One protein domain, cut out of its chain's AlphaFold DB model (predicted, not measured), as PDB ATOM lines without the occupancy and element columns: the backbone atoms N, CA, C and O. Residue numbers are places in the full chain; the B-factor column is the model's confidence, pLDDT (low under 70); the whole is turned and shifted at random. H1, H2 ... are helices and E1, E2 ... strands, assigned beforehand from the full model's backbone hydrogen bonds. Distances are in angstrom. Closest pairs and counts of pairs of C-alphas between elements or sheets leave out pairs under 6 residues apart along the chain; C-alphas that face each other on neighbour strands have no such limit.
ATOM      1  N   LEU A   2      18.018 -28.342 -32.725       61.47
ATOM      2  CA  LEU A   2      19.208 -27.666 -32.158       61.47
ATOM      3  C   LEU A   2      18.927 -26.217 -31.697       61.47
ATOM      4  O   LEU A   2      19.345 -25.807 -30.618       61.47
ATOM      5  N   TYR A   3      18.160 -25.462 -32.491       62.19
ATOM      6  CA  TYR A   3      17.741 -24.092 -32.164       62.19
ATOM      7  C   TYR A   3      16.830 -24.019 -30.926       62.19
ATOM      8  O   TYR A   3      17.008 -23.138 -30.086       62.19
ATOM      9  N   ASP A   4      15.897 -24.963 -30.775       68.12
ATOM     10  CA  ASP A   4      14.975 -25.014 -29.632       68.12
ATOM     11  C   ASP A   4      15.707 -25.408 -28.343       68.12
ATOM     12  O   ASP A   4      15.499 -24.800 -27.292       68.12
ATOM     13  N   SER A   5      16.641 -26.362 -28.431       71.62
ATOM     14  CA  SER A   5      17.517 -26.753 -27.321       71.62
ATOM     15  C   SER A   5      18.396 -25.590 -26.852       71.62
ATOM     16  O   SER A   5      18.507 -25.346 -25.651       71.62
ATOM     17  N   LEU A   6      18.960 -24.814 -27.786       73.75
ATOM     18  CA  LEU A   6      19.751 -23.619 -27.476       73.75
ATOM     19  C   LEU A   6      18.930 -22.552 -26.741       73.75
ATOM     20  O   LEU A   6      19.429 -21.931 -25.804       73.75
ATOM     21  N   LEU A   7      17.660 -22.358 -27.109       74.38
ATOM     22  CA  LEU A   7      16.768 -21.420 -26.420       74.38
ATOM     23  C   LEU A   7      16.426 -21.871 -24.994       74.38
ATOM     24  O   LEU A   7      16.363 -21.034 -24.088       74.38
ATOM     25  N   VAL A   8      16.239 -23.174 -24.774       76.56
ATOM     26  CA  VAL A   8      16.007 -23.742 -23.437       76.56
ATOM     27  C   VAL A   8      17.244 -23.558 -22.557       76.56
ATOM     28  O   VAL A   8      17.120 -23.052 -21.442       76.56
ATOM     29  N   ILE A   9      18.439 -23.865 -23.070       78.50
ATOM     30  CA  ILE A   9      19.713 -23.654 -22.363       78.50
ATOM     31  C   ILE A   9      19.910 -22.168 -22.033       78.50
ATOM     32  O   ILE A   9      20.238 -21.824 -20.898       78.50
ATOM     33  N   ASN A  10      19.633 -21.275 -22.986       78.88
ATOM     34  CA  ASN A  10      19.745 -19.832 -22.787       78.88
ATOM     35  C   ASN A  10      18.788 -19.314 -21.696       78.88
ATOM     36  O   ASN A  10      19.153 -18.448 -20.898       78.88
ATOM     37  N   ARG A  11      17.567 -19.858 -21.618       75.88
ATOM     38  CA  ARG A  11      16.600 -19.534 -20.555       75.88
ATOM     39  C   ARG A  11      17.062 -20.020 -19.184       75.88
ATOM     40  O   ARG A  11      16.996 -19.253 -18.227       75.88
ATOM     41  N   TRP A  12      17.540 -21.260 -19.084       77.56
ATOM     42  CA  TRP A  12      18.053 -21.815 -17.829       77.56
ATOM     43  C   TRP A  12      19.291 -21.065 -17.333       77.56
ATOM     44  O   TRP A  12      19.363 -20.728 -16.154       77.56
ATOM     45  N   TYR A  13      20.211 -20.717 -18.234       76.81
ATOM     46  CA  TYR A  13      21.396 -19.934 -17.898       76.81
ATOM     47  C   TYR A  13      21.040 -18.559 -17.328       76.81
ATOM     48  O   TYR A  13      21.500 -18.212 -16.245       76.81
ATOM     49  N   ASN A  14      20.163 -17.810 -18.007       75.44
ATOM     50  CA  ASN A  14      19.740 -16.488 -17.541       75.44
ATOM     51  C   ASN A  14      18.930 -16.543 -16.236       75.44
ATOM     52  O   ASN A  14      18.978 -15.614 -15.433       75.44
ATOM     53  N   LYS A  15      18.211 -17.645 -15.983       75.31
ATOM     54  CA  LYS A  15      17.490 -17.866 -14.722       75.31
ATOM     55  C   LYS A  15      18.443 -18.100 -13.543       75.31
ATOM     56  O   LYS A  15      18.174 -17.615 -12.450       75.31
ATOM     57  N   ILE A  16      19.550 -18.812 -13.761       74.69
ATOM     58  CA  ILE A  16      20.573 -19.074 -12.735       74.69
ATOM     59  C   ILE A  16      21.464 -17.839 -12.527       74.69
ATOM     60  O   ILE A  16      21.758 -17.478 -11.390       74.69
ATOM     61  N   SER A  17      21.854 -17.145 -13.602       68.25
ATOM     62  CA  SER A  17      22.699 -15.943 -13.529       68.25
ATOM     63  C   SER A  17      21.971 -14.722 -12.954       68.25
ATOM     64  O   SER A  17      22.608 -13.887 -12.309       68.25
ATOM     65  N   GLY A  18      20.644 -14.644 -13.113       63.34
ATOM     66  CA  GLY A  18      19.808 -13.604 -12.511       63.34
ATOM     67  C   GLY A  18      19.830 -13.614 -10.978       63.34
ATOM     68  O   GLY A  18      19.758 -12.554 -10.365       63.34
ATOM     69  N   GLY A  19      20.033 -14.781 -10.350       64.25
ATOM     70  CA  GLY A  19      20.244 -14.894  -8.898       64.25
ATOM     71  C   GLY A  19      21.606 -14.373  -8.417       64.25
ATOM     72  O   GLY A  19      21.793 -14.155  -7.226       64.25
ATOM     73  N   LEU A  20      22.546 -14.144  -9.340       68.38
ATOM     74  CA  LEU A  20      23.908 -13.655  -9.092       68.38
ATOM     75  C   LEU A  20      24.099 -12.184  -9.522       68.38
ATOM     76  O   LEU A  20      25.231 -11.707  -9.584       68.38
ATOM     77  N   GLY A  21      23.017 -11.466  -9.857       67.12
ATOM     78  CA  GLY A  21      23.055 -10.044 -10.228       67.12
ATOM     79  C   GLY A  21      23.695  -9.742 -11.589       67.12
ATOM     80  O   GLY A  21      24.038  -8.594 -11.865       67.12
ATOM     81  N   ARG A  22      23.883 -10.753 -12.450       64.12
ATOM     82  CA  ARG A  22      24.457 -10.564 -13.790       64.12
ATOM     83  C   ARG A  22      23.379 -10.163 -14.810       64.12
ATOM     84  O   ARG A  22      22.281 -10.718 -14.767       64.12
ATOM     85  N   PRO A  23      23.677  -9.236 -15.741       70.06
ATOM     86  CA  PRO A  23      22.741  -8.837 -16.789       70.06
ATOM     87  C   PRO A  23      22.438  -9.991 -17.756       70.06
ATOM     88  O   PRO A  23      23.208 -10.947 -17.867       70.06
ATOM     89  N   TYR A  24      21.314  -9.880 -18.470       70.19
ATOM     90  CA  TYR A  24      20.890 -10.843 -19.490       70.19
ATOM     91  C   TYR A  24      21.987 -11.070 -20.545       70.19
ATOM     92  O   TYR A  24      22.500 -10.115 -21.129       70.19
ATOM     93  N   TYR A  25      22.311 -12.335 -20.814       73.75
ATOM     94  CA  TYR A  25      23.333 -12.762 -21.771       73.75
ATOM     95  C   TYR A  25      22.766 -13.839 -22.698       73.75
ATOM     96  O   TYR A  25      22.186 -14.818 -22.231       73.75
ATOM     97  N   SER A  26      22.908 -13.670 -24.015       80.12
ATOM     98  CA  SER A  26      22.318 -14.587 -24.996       80.12
ATOM     99  C   SER A  26      23.354 -15.566 -25.545       80.12
ATOM    100  O   SER A  26      23.962 -15.314 -26.581       80.12
ATOM    101  N   ILE A  27      23.474 -16.736 -24.909       77.56
ATOM    102  CA  ILE A  27      24.385 -17.819 -25.326       77.56
ATOM    103  C   ILE A  27      24.192 -18.168 -26.808       77.56
ATOM    104  O   ILE A  27      25.157 -18.399 -27.535       77.56
ATOM    105  N   SER A  28      22.946 -18.170 -27.283       79.06
ATOM    106  CA  SER A  28      22.629 -18.456 -28.683       79.06
ATOM    107  C   SER A  28      23.211 -17.413 -29.642       79.06
ATOM    108  O   SER A  28      23.672 -17.770 -30.726       79.06
ATOM    109  N   ALA A  29      23.206 -16.130 -29.262       79.44
ATOM    110  CA  ALA A  29      23.798 -15.064 -30.067       79.44
ATOM    111  C   ALA A  29      25.328 -15.191 -30.113       79.44
ATOM    112  O   ALA A  29      25.920 -15.071 -31.186       79.44
ATOM    113  N   ASP A  30      25.955 -15.515 -28.982       81.44
ATOM    114  CA  ASP A  30      27.402 -15.722 -28.902       81.44
ATOM    115  C   ASP A  30      27.867 -16.934 -29.706       81.44
ATOM    116  O   ASP A  30      28.836 -16.837 -30.461       81.44
ATOM    117  N   ILE A  31      27.158 -18.063 -29.607       83.12
ATOM    118  CA  ILE A  31      27.432 -19.253 -30.422       83.12
ATOM    119  C   ILE A  31      27.269 -18.915 -31.903       83.12
ATOM    120  O   ILE A  31      28.173 -19.189 -32.689       83.12
ATOM    121  N   LYS A  32      26.171 -18.254 -32.294       84.56
ATOM    122  CA  LYS A  32      25.949 -17.837 -33.688       84.56
ATOM    123  C   LYS A  32      27.094 -16.970 -34.207       84.56
ATOM    124  O   LYS A  32      27.552 -17.154 -35.333       84.56
ATOM    125  N   HIS A  33      27.571 -16.035 -33.394       85.44
ATOM    126  CA  HIS A  33      28.677 -15.164 -33.766       85.44
ATOM    127  C   HIS A  33      30.002 -15.930 -33.898       85.44
ATOM    128  O   HIS A  33      30.753 -15.690 -34.843       85.44
ATOM    129  N   ARG A  34      30.276 -16.889 -33.004       85.38
ATOM    130  CA  ARG A  34      31.451 -17.775 -33.085       85.38
ATOM    131  C   ARG A  34      31.417 -18.651 -34.336       85.38
ATOM    132  O   ARG A  34      32.414 -18.698 -35.048       85.38
ATOM    133  N   VAL A  35      30.270 -19.253 -34.650       87.38
ATOM    134  CA  VAL A  35      30.073 -20.043 -35.877       87.38
ATOM    135  C   VAL A  35      30.320 -19.182 -37.112       87.38
ATOM    136  O   VAL A  35      31.097 -19.562 -37.979       87.38
ATOM    137  N   LYS A  36      29.732 -17.980 -37.173       87.81
ATOM    138  CA  LYS A  36      29.952 -17.060 -38.299       87.81
ATOM    139  C   LYS A  36      31.429 -16.690 -38.457       87.81
ATOM    140  O   LYS A  36      31.928 -16.650 -39.575       87.81
ATOM    141  N   LYS A  37      32.131 -16.436 -37.350       90.38
ATOM    142  CA  LYS A  37      33.575 -16.172 -37.369       90.38
ATOM    143  C   LYS A  37      34.372 -17.357 -37.909       90.38
ATOM    144  O   LYS A  37      35.250 -17.131 -38.730       90.38
ATOM    145  N   ALA A  38      34.054 -18.580 -37.486       88.12
ATOM    146  CA  ALA A  38      34.724 -19.785 -37.970       88.12
ATOM    147  C   ALA A  38      34.503 -19.992 -39.478       88.12
ATOM    148  O   ALA A  38      35.466 -20.171 -40.212       88.12
ATOM    149  N   VAL A  39      33.261 -19.860 -39.956       89.06
ATOM    150  CA  VAL A  39      32.936 -19.972 -41.391       89.06
ATOM    151  C   VAL A  39      33.670 -18.915 -42.215       89.06
ATOM    152  O   VAL A  39      34.264 -19.235 -43.240       89.06
ATOM    153  N   ASN A  40      33.686 -17.663 -41.752       92.00
ATOM    154  CA  ASN A  40      34.421 -16.598 -42.431       92.00
ATOM    155  C   ASN A  40      35.933 -16.858 -42.443       92.00
ATOM    156  O   ASN A  40      36.596 -16.554 -43.426       92.00
ATOM    157  N   TYR A  41      36.482 -17.396 -41.353       92.75
ATOM    158  CA  TYR A  41      37.897 -17.744 -41.277       92.75
ATOM    159  C   TYR A  41      38.267 -18.827 -42.296       92.75
ATOM    160  O   TYR A  41      39.248 -18.652 -43.011       92.75
ATOM    161  N   ILE A  42      37.452 -19.883 -42.411       90.56
ATOM    162  CA  ILE A  42      37.635 -20.947 -43.410       90.56
ATOM    163  C   ILE A  42      37.635 -20.350 -44.818       90.56
ATOM    164  O   ILE A  42      38.612 -20.513 -45.539       90.56
ATOM    165  N   GLY A  43      36.602 -19.580 -45.175       91.56
ATOM    166  CA  GLY A  43      36.509 -18.986 -46.513       91.56
ATOM    167  C   GLY A  43      37.669 -18.038 -46.839       91.56
ATOM    168  O   GLY A  43      38.218 -18.081 -47.935       91.56
ATOM    169  N   ASN A  44      38.101 -17.216 -45.876       94.38
ATOM    170  CA  ASN A  44      39.253 -16.332 -46.069       94.38
ATOM    171  C   ASN A  44      40.557 -17.118 -46.264       94.38
ATOM    172  O   ASN A  44      41.397 -16.716 -47.070       94.38
ATOM    173  N   PHE A  45      40.739 -18.216 -45.527       95.06
ATOM    174  CA  PHE A  45      41.901 -19.086 -45.676       95.06
ATOM    175  C   PHE A  45      41.917 -19.749 -47.054       95.06
ATOM    176  O   PHE A  45      42.929 -19.647 -47.745       95.06
ATOM    177  N   GLU A  46      40.797 -20.354 -47.465       94.69
ATOM    178  CA  GLU A  46      40.620 -20.981 -48.781       94.69
ATOM    179  C   GLU A  46      40.988 -20.011 -49.910       94.69
ATOM    180  O   GLU A  46      41.840 -20.330 -50.737       94.69
ATOM    181  N   GLN A  47      40.432 -18.795 -49.894       95.50
ATOM    182  CA  GLN A  47      40.728 -17.801 -50.925       95.50
ATOM    183  C   GLN A  47      42.205 -17.393 -50.926       95.50
ATOM    184  O   GLN A  47      42.823 -17.334 -51.981       95.50
ATOM    185  N   THR A  48      42.798 -17.170 -49.749       96.56
ATOM    186  CA  THR A  48      44.199 -16.728 -49.643       96.56
ATOM    187  C   THR A  48      45.162 -17.739 -50.266       96.56
ATOM    188  O   THR A  48      46.089 -17.360 -50.979       96.56
ATOM    189  N   VAL A  49      44.961 -19.036 -50.011       96.12
ATOM    190  CA  VAL A  49      45.848 -20.066 -50.569       96.12
ATOM    191  C   VAL A  49      45.604 -20.290 -52.060       96.12
ATOM    192  O   VAL A  49      46.559 -20.535 -52.796       96.12
ATOM    193  N   VAL A  50      44.358 -20.154 -52.522       96.00
ATOM    194  CA  VAL A  50      44.019 -20.205 -53.950       96.00
ATOM    195  C   VAL A  50      44.660 -19.040 -54.699       96.00
ATOM    196  O   VAL A  50      45.271 -19.256 -55.744       96.00
ATOM    197  N   ASP A  51      44.602 -17.826 -54.154       96.88
ATOM    198  CA  ASP A  51      45.227 -16.644 -54.751       96.88
ATOM    199  C   ASP A  51      46.746 -16.829 -54.894       96.88
ATOM    200  O   ASP A  51      47.318 -16.518 -55.940       96.88
ATOM    201  N   GLU A  52      47.398 -17.417 -53.886       96.88
ATOM    202  CA  GLU A  52      48.827 -17.742 -53.931       96.88
ATOM    203  C   GLU A  52      49.149 -18.819 -54.981       96.88
ATOM    204  O   GLU A  52      50.141 -18.714 -55.707       96.88
ATOM    205  N   ALA A  53      48.310 -19.851 -55.105       95.69
ATOM    206  CA  ALA A  53      48.466 -20.878 -56.133       95.69
ATOM    207  C   ALA A  53      48.326 -20.289 -57.547       95.69
ATOM    208  O   ALA A  53      49.139 -20.574 -58.430       95.69
ATOM    209  N   ARG A  54      47.359 -19.387 -57.746       95.12
ATOM    210  CA  ARG A  54      47.188 -18.652 -59.006       95.12
ATOM    211  C   ARG A  54      48.387 -17.764 -59.309       95.12
ATOM    212  O   ARG A  54      48.865 -17.774 -60.442       95.12
ATOM    213  N   ALA A  55      48.900 -17.040 -58.313       96.62
ATOM    214  CA  ALA A  55      50.090 -16.200 -58.453       96.62
ATOM    215  C   ALA A  55      51.338 -17.012 -58.838       96.62
ATOM    216  O   ALA A  55      52.203 -16.519 -59.558       96.62
ATOM    217  N   LYS A  56      51.413 -18.273 -58.399       96.38
ATOM    218  CA  LYS A  56      52.482 -19.218 -58.753       96.38
ATOM    219  C   LYS A  56      52.239 -19.998 -60.044       96.38
ATOM    220  O   LYS A  56      53.110 -20.774 -60.428       96.38
ATOM    221  N   HIS A  57      51.106 -19.789 -60.712       93.50
ATOM    222  CA  HIS A  57      50.727 -20.489 -61.942       93.50
ATOM    223  C   HIS A  57      50.748 -22.022 -61.809       93.50
ATOM    224  O   HIS A  57      51.220 -22.717 -62.708       93.50
ATOM    225  N   VAL A  58      50.251 -22.547 -60.684       91.31
ATOM    226  CA  VAL A  58      50.077 -23.994 -60.477       91.31
ATOM    227  C   VAL A  58      48.621 -24.413 -60.676       91.31
ATOM    228  O   VAL A  58      47.706 -23.617 -60.473       91.31
ATOM    229  N   ASP A  59      48.412 -25.677 -61.042       88.44
ATOM    230  CA  ASP A  59      47.079 -26.228 -61.337       88.44
ATOM    231  C   ASP A  59      46.259 -26.548 -60.068       88.44
ATOM    232  O   ASP A  59      45.033 -26.664 -60.106       88.44
ATOM    233  N   GLY A  60      46.927 -26.703 -58.924       90.69
ATOM    234  CA  GLY A  60      46.310 -27.135 -57.676       90.69
ATOM    235  C   GLY A  60      47.212 -26.937 -56.464       90.69
ATOM    236  O   GLY A  60      48.409 -26.674 -56.592       90.69
ATOM    237  N   LEU A  61      46.630 -27.080 -55.276       93.56
ATOM    238  CA  LEU A  61      47.333 -27.038 -54.000       93.56
ATOM    239  C   LEU A  61      46.801 -28.105 -53.043       93.56
ATOM    240  O   LEU A  61      45.610 -28.419 -53.036       93.56
ATOM    241  N   ILE A  62      47.699 -28.611 -52.197       94.19
ATOM    242  CA  ILE A  62      47.364 -29.460 -51.055       94.19
ATOM    243  C   ILE A  62      47.775 -28.721 -49.781       94.19
ATOM    244  O   ILE A  62      48.929 -28.315 -49.641       94.19
ATOM    245  N   CYS A  63      46.838 -28.536 -48.854       94.25
ATOM    246  CA  CYS A  63      47.073 -27.848 -47.589       94.25
ATOM    247  C   CYS A  63      46.458 -28.581 -46.384       94.25
ATOM    248  O   CYS A  63      45.914 -29.679 -46.496       94.25
ATOM    249  N   GLY A  64      46.609 -27.963 -45.211       91.81
ATOM    250  CA  GLY A  64      46.040 -28.401 -43.938       91.81
ATOM    251  C   GLY A  64      45.690 -27.187 -43.073       91.81
ATOM    252  O   GLY A  64      45.215 -26.170 -43.572       91.81
ATOM    253  N   HIS A  65      46.008 -27.251 -41.779       91.56
ATOM    254  CA  HIS A  65      45.947 -26.144 -40.804       91.56
ATOM    255  C   HIS A  65      44.560 -25.764 -40.267       91.56
ATOM    256  O   HIS A  65      44.459 -25.421 -39.093       91.56
ATOM    257  N   ILE A  66      43.494 -25.840 -41.066       92.56
ATOM    258  CA  ILE A  66      42.146 -25.431 -40.617       92.56
ATOM    259  C   ILE A  66      41.246 -26.590 -40.162       92.56
ATOM    260  O   ILE A  66      40.099 -26.346 -39.803       92.56
ATOM    261  N   HIS A  67      41.760 -27.829 -40.168       91.94
ATOM    262  CA  HIS A  67      41.053 -29.033 -39.694       91.94
ATOM    263  C   HIS A  67      39.690 -29.255 -40.389       91.94
ATOM    264  O   HIS A  67      38.735 -29.745 -39.795       91.94
ATOM    265  N   HIS A  68      39.584 -28.880 -41.669       90.50
ATOM    266  CA  HIS A  68      38.360 -29.017 -42.460       90.50
ATOM    267  C   HIS A  68      38.661 -29.718 -43.784       90.50
ATOM    268  O   HIS A  68      39.142 -29.089 -44.723       90.50
ATOM    269  N   ALA A  69      38.400 -31.023 -43.853       92.25
ATOM    270  CA  ALA A  69      38.678 -31.804 -45.052       92.25
ATOM    271  C   ALA A  69      37.823 -31.323 -46.235       92.25
ATOM    272  O   ALA A  69      36.595 -31.260 -46.129       92.25
ATOM    273  N   ALA A  70      38.459 -30.989 -47.357       91.94
ATOM    274  CA  ALA A  70      37.765 -30.498 -48.545       91.94
ATOM    275  C   ALA A  70      38.560 -30.766 -49.830       91.94
ATOM    276  O   ALA A  70      39.777 -30.626 -49.846       91.94
ATOM    277  N   ILE A  71      37.860 -31.095 -50.917       91.56
ATOM    278  CA  ILE A  71      38.388 -31.070 -52.289       91.56
ATOM    279  C   ILE A  71      37.409 -30.245 -53.119       91.56
ATOM    280  O   ILE A  71      36.217 -30.563 -53.156       91.56
ATOM    281  N   ARG A  72      37.872 -29.152 -53.728       89.56
ATOM    282  CA  ARG A  72      37.037 -28.200 -54.477       89.56
ATOM    283  C   ARG A  72      37.827 -27.558 -55.610       89.56
ATOM    284  O   ARG A  72      39.029 -27.367 -55.489       89.56
ATOM    285  N   TYR A  73      37.139 -27.147 -56.668       88.94
ATOM    286  CA  TYR A  73      37.698 -26.207 -57.638       88.94
ATOM    287  C   TYR A  73      37.302 -24.786 -57.251       88.94
ATOM    288  O   TYR A  73      36.120 -24.501 -57.059       88.94
ATOM    289  N   ILE A  74      38.293 -23.907 -57.123       91.50
ATOM    290  CA  ILE A  74      38.104 -22.496 -56.776       91.50
ATOM    291  C   ILE A  74      38.946 -21.676 -57.750       91.50
ATOM    292  O   ILE A  74      40.151 -21.886 -57.856       91.50
ATOM    293  N   ASP A  75      38.303 -20.784 -58.503       91.88
ATOM    294  CA  ASP A  75      38.960 -19.894 -59.471       91.88
ATOM    295  C   ASP A  75      39.928 -20.595 -60.451       91.88
ATOM    296  O   ASP A  75      40.962 -20.044 -60.835       91.88
ATOM    297  N   GLY A  76      39.587 -21.821 -60.866       87.81
ATOM    298  CA  GLY A  76      40.387 -22.627 -61.793       87.81
ATOM    299  C   GLY A  76      41.561 -23.384 -61.160       87.81
ATOM    300  O   GLY A  76      42.330 -23.994 -61.892       87.81
ATOM    301  N   VAL A  77      41.692 -23.373 -59.830       91.06
ATOM    302  CA  VAL A  77      42.697 -24.134 -59.075       91.06
ATOM    303  C   VAL A  77      42.023 -25.272 -58.313       91.06
ATOM    304  O   VAL A  77      40.985 -25.074 -57.673       91.06
ATOM    305  N   LEU A  78      42.632 -26.460 -58.340       91.75
ATOM    306  CA  LEU A  78      42.230 -27.577 -57.487       91.75
ATOM    307  C   LEU A  78      42.679 -27.322 -56.040       91.75
ATOM    308  O   LEU A  78      43.851 -27.478 -55.701       91.75
ATOM    309  N   TYR A  79      41.742 -26.944 -55.178       94.50
ATOM    310  CA  TYR A  79      41.936 -26.799 -53.740       94.50
ATOM    311  C   TYR A  79      41.700 -28.136 -53.035       94.50
ATOM    312  O   TYR A  79      40.592 -28.672 -53.067       94.50
ATOM    313  N   SER A  80      42.728 -28.662 -52.369       94.75
ATOM    314  CA  SER A  80      42.630 -29.868 -51.546       94.75
ATOM    315  C   SER A  80      43.154 -29.597 -50.142       94.75
ATOM    316  O   SER A  80      44.303 -29.203 -49.959       94.75
ATOM    317  N   ASN A  81      42.330 -29.834 -49.130       95.12
ATOM    318  CA  ASN A  81      42.679 -29.640 -47.734       95.12
ATOM    319  C   ASN A  81      42.504 -30.933 -46.953       95.12
ATOM    320  O   ASN A  81      41.430 -31.541 -46.967       95.12
ATOM    321  N   ALA A  82      43.550 -31.327 -46.238       93.06
ATOM    322  CA  ALA A  82      43.447 -32.377 -45.245       93.06
ATOM    323  C   ALA A  82      42.633 -31.873 -44.044       93.06
ATOM    324  O   ALA A  82      42.771 -30.724 -43.608       93.06
ATOM    325  N   GLY A  83      41.783 -32.744 -43.504       91.38
ATOM    326  CA  GLY A  83      41.180 -32.516 -42.200       91.38
ATOM    327  C   GLY A  83      42.177 -32.837 -41.095       91.38
ATOM    328  O   GLY A  83      43.323 -32.389 -41.105       91.38
ATOM    329  N   ASP A  84      41.735 -33.609 -40.118       91.06
ATOM    330  CA  ASP A  84      42.506 -33.895 -38.920       91.06
ATOM    331  C   ASP A  84      42.179 -35.283 -38.365       91.06
ATOM    332  O   ASP A  84      41.246 -35.945 -38.817       91.06
ATOM    333  N   TRP A  85      42.978 -35.746 -37.406       89.94
ATOM    334  CA  TRP A  85      42.875 -37.096 -36.835       89.94
ATOM    335  C   TRP A  85      42.284 -37.111 -35.420       89.94
ATOM    336  O   TRP A  85      42.410 -38.103 -34.706       89.94
ATOM    337  N   VAL A  86      41.691 -35.999 -34.986       86.69
ATOM    338  CA  VAL A  86      41.156 -35.821 -33.633       86.69
ATOM    339  C   VAL A  86      39.638 -35.670 -33.670       86.69
ATOM    340  O   VAL A  86      38.936 -36.371 -32.947       86.69
ATOM    341  N   GLU A  87      39.136 -34.766 -34.505       83.00
ATOM    342  CA  GLU A  87      37.721 -34.445 -34.657       83.00
ATOM    343  C   GLU A  87      37.130 -35.103 -35.903       83.00
ATOM    344  O   GLU A  87      36.125 -35.806 -35.805       83.00
ATOM    345  N   SER A  88      37.736 -34.887 -37.076       81.25
ATOM    346  CA  SER A  88      37.187 -35.404 -38.338       81.25
ATOM    347  C   SER A  88      37.651 -36.821 -38.686       81.25
ATOM    348  O   SER A  88      36.945 -37.522 -39.406       81.25
ATOM    349  N   CYS A  89      38.807 -37.257 -38.177       91.00
ATOM    350  CA  CYS A  89      39.442 -38.541 -38.498       91.00
ATOM    351  C   CYS A  89      39.506 -38.813 -40.010       91.00
ATOM    352  O   CYS A  89      39.138 -39.891 -40.483       91.00
ATOM    353  N   THR A  90      39.951 -37.814 -40.774       90.94
ATOM    354  CA  THR A  90      40.001 -37.877 -42.240       90.94
ATOM    355  C   THR A  90      41.421 -38.001 -42.786       90.94
ATOM    356  O   THR A  90      42.393 -37.538 -42.185       90.94
ATOM    357  N   ALA A  91      41.536 -38.601 -43.969       90.75
ATOM    358  CA  ALA A  91      42.767 -38.663 -44.746       90.75
ATOM    359  C   ALA A  91      42.505 -38.217 -46.188       90.75
ATOM    360  O   ALA A  91      41.585 -38.718 -46.833       90.75
ATOM    361  N   LEU A  92      43.324 -37.291 -46.688       91.19
ATOM    362  CA  LEU A  92      43.390 -36.977 -48.113       91.19
ATOM    363  C   LEU A  92      44.249 -38.046 -48.793       91.19
ATOM    364  O   LEU A  92      45.371 -38.302 -48.354       91.19
ATOM    365  N   VAL A  93      43.717 -38.673 -49.834       89.12
ATOM    366  CA  VAL A  93      44.367 -39.771 -50.553       89.12
ATOM    367  C   VAL A  93      44.362 -39.519 -52.049       89.12
ATOM    368  O   VAL A  93      43.523 -38.785 -52.565       89.12
ATOM    369  N   GLU A  94      45.292 -40.167 -52.735       88.19
ATOM    370  CA  GLU A  94      45.333 -40.260 -54.185       88.19
ATOM    371  C   GLU A  94      45.128 -41.721 -54.591       88.19
ATOM    372  O   GLU A  94      45.760 -42.625 -54.041       88.19
ATOM    373  N   ASN A  95      44.224 -41.951 -55.537       81.88
ATOM    374  CA  ASN A  95      43.957 -43.264 -56.103       81.88
ATOM    375  C   ASN A  95      44.964 -43.608 -57.208       81.88
ATOM    376  O   ASN A  95      45.581 -42.737 -57.812       81.88
ATOM    377  N   ASN A  96      45.054 -44.892 -57.565       80.00
ATOM    378  CA  ASN A  96      45.961 -45.379 -58.617       80.00
ATOM    379  C   ASN A  96      45.703 -44.783 -60.017       80.00
ATOM    380  O   ASN A  96      46.535 -44.930 -60.905       80.00
ATOM    381  N   ASN A  97      44.544 -44.159 -60.236       74.62
ATOM    382  CA  ASN A  97      44.197 -43.439 -61.463       74.62
ATOM    383  C   ASN A  97      44.476 -41.921 -61.367       74.62
ATOM    384  O   ASN A  97      44.019 -41.172 -62.228       74.62
ATOM    385  N   GLY A  98      45.166 -41.466 -60.316       76.75
ATOM    386  CA  GLY A  98      45.507 -40.063 -60.074       76.75
ATOM    387  C   GLY A  98      44.366 -39.206 -59.520       76.75
ATOM    388  O   GLY A  98      44.511 -37.988 -59.435       76.75
ATOM    389  N   THR A  99      43.213 -39.784 -59.158       81.19
ATOM    390  CA  THR A  99      42.122 -38.999 -58.560       81.19
ATOM    391  C   THR A  99      42.342 -38.781 -57.067       81.19
ATOM    392  O   THR A  99      42.679 -39.711 -56.334       81.19
ATOM    393  N   LEU A 100      42.125 -37.549 -56.602       87.31
ATOM    394  CA  LEU A 100      42.152 -37.227 -55.176       87.31
ATOM    395  C   LEU A 100      40.807 -37.549 -54.518       87.31
ATOM    396  O   LEU A 100      39.744 -37.308 -55.092       87.31
ATOM    397  N   GLY A 101      40.855 -38.051 -53.288       88.06
ATOM    398  CA  GLY A 101      39.682 -38.383 -52.484       88.06
ATOM    399  C   GLY A 101      39.913 -38.144 -50.996       88.06
ATOM    400  O   GLY A 101      41.045 -37.973 -50.546       88.06
ATOM    401  N   ILE A 102      38.829 -38.138 -50.217       90.06
ATOM    402  CA  ILE A 102      38.890 -38.057 -48.754       90.06
ATOM    403  C   ILE A 102      38.309 -39.343 -48.171       90.06
ATOM    404  O   ILE A 102      37.170 -39.717 -48.451       90.06
ATOM    405  N   ILE A 103      39.094 -40.004 -47.325       89.56
ATOM    406  CA  ILE A 103      38.648 -41.130 -46.507       89.56
ATOM    407  C   ILE A 103      38.238 -40.589 -45.142       89.56
ATOM    408  O   ILE A 103      38.988 -39.829 -44.532       89.56
ATOM    409  N   ASN A 104      37.073 -41.005 -44.650       88.44
ATOM    410  CA  ASN A 104      36.663 -40.803 -43.265       88.44
ATOM    411  C   ASN A 104      36.797 -42.130 -42.511       88.44
ATOM    412  O   ASN A 104      36.176 -43.122 -42.882       88.44
ATOM    413  N   TRP A 105      37.608 -42.156 -41.455       81.56
ATOM    414  CA  TRP A 105      37.875 -43.378 -40.697       81.56
ATOM    415  C   TRP A 105      36.666 -43.876 -39.896       81.56
ATOM    416  O   TRP A 105      36.526 -45.079 -39.682       81.56
ATOM    417  N   HIS A 106      35.774 -42.981 -39.458       76.44
ATOM    418  CA  HIS A 106      34.546 -43.390 -38.770       76.44
ATOM    419  C   HIS A 106      33.580 -44.122 -39.707       76.44
ATOM    420  O   HIS A 106      32.896 -45.045 -39.268       76.44
ATOM    421  N   ASP A 107      33.609 -43.777 -40.995       66.94
ATOM    422  CA  ASP A 107      32.846 -44.414 -42.065       66.94
ATOM    423  C   ASP A 107      33.779 -45.226 -42.979       66.94
ATOM    424  O   ASP A 107      33.750 -45.087 -44.201       66.94
ATOM    425  N   ALA A 108      34.617 -46.100 -42.401       59.22
ATOM    426  CA  ALA A 108      35.601 -46.928 -43.121       59.22
ATOM    427  C   ALA A 108      35.009 -47.874 -44.204       59.22
ATOM    428  O   ALA A 108      35.738 -48.656 -44.814       59.22
ATOM    429  N   SER A 109      33.699 -47.814 -44.452       53.97
ATOM    430  CA  SER A 109      32.974 -48.470 -45.544       53.97
ATOM    431  C   SER A 109      32.646 -47.552 -46.736       53.97
ATOM    432  O   SER A 109      32.165 -48.052 -47.751       53.97
ATOM    433  N   SER A 110      32.910 -46.243 -46.666       52.25
ATOM    434  CA  SER A 110      32.647 -45.297 -47.756       52.25
ATOM    435  C   SER A 110      33.818 -44.340 -47.968       52.25
ATOM    436  O   SER A 110      33.884 -43.269 -47.366       52.25
ATOM    437  N   THR A 111      34.724 -44.696 -48.882       54.56
ATOM    438  CA  THR A 111      35.555 -43.689 -49.550       54.56
ATOM    439  C   THR A 111      34.604 -42.750 -50.271       54.56
ATOM    440  O   THR A 111      33.909 -43.161 -51.203       54.56
ATOM    441  N   GLN A 112      34.518 -41.499 -49.825       54.25
ATOM    442  CA  GLN A 112      33.732 -40.512 -50.540       54.25
ATOM    443  C   GLN A 112      34.582 -40.063 -51.731       54.25
ATOM    444  O   GLN A 112      35.419 -39.167 -51.625       54.25
ATOM    445  N   GLU A 113      34.403 -40.745 -52.865       51.59
ATOM    446  CA  GLU A 113      34.869 -40.263 -54.163       51.59
ATOM    447  C   GLU A 113      34.093 -38.989 -54.487       51.59
ATOM    448  O   GLU A 113      33.031 -39.001 -55.107       51.59
TER     449      GLU A 113
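Overview. This is residues 2 to 113 of the 134 residues of an uncharacterized protein of Desulfofustis sp (UniProt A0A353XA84). A long helix, H2, covers one face of a small three-stranded sheet with its last part, residues 46 to 54, while the hairpin E4 and E5 sits over the sheet's other face. At the far end of H2, away from the sheets, H1 meets it at an angle, and residues 32 to 37 of H2 stand free. The printed part has 112 residues, in the order H1 H2 E1 E2 E3 E4 E5; one sheet is mixed, in the order E1 E3 E2, the other is antiparallel, and the class is mixed, helices and strands. It is only just extended, close to loose, with a radius of gyration of the C-alphas of 20.1 A, and a flat outline of 63 by 38 by 20 A.

Along the chain. H1, residues 2 to 18, begins at C-alpha 2 (19.208, -27.666, -32.158) and is 24.2 A long. H2, residues 27 to 55, is 42.0 A long and ends at C-alpha 55 (50.090, -16.200, -58.453). The strands are E1, residues 60 to 63, 10.1 A; E2, 70 to 74, 11.5 A; E3, 77 to 81, 12.6 A; E4, 90 to 94, 13.3 A; and E5, 100 to 104, 13.6 A, ending at C-alpha 104 (36.663, -40.803, -43.265).

Arrangement. H1 touches H2 with residues 6 to 10 alone, closest at the C-alphas of Asn 10 and Ile 27, 5.7 A, at a steep tilt of 54 degrees, opposite ways. H2 and the sheet make two layers, a helix on one face of a sheet; its height is 13.1 A, and it runs slantwise to the strands, at 44 degrees to E2 on the local plane. E1 and E3 are parallel, with N 61 and O 78 at 2.8 A; the hairpin E2 and E3 has N 72 and O 79 at 2.8 A. In the hairpin E4 and E5, N 91 and O 103 are 2.9 A apart. The closest C-alphas of E2 and E5 are those of Ile 71 and Gly 101, 7.4 A. In H1 and H2 every O i to N i+4 pair is within hydrogen-bond range.

Size, cuts and confidence. The C-alphas farthest apart, of Gly 21 and Asn 97, are 64.7 A apart. The printed part has no cut and no long link. The pLDDT is under 70 at residues 2 to 4, 17 to 22 and 107 to 113.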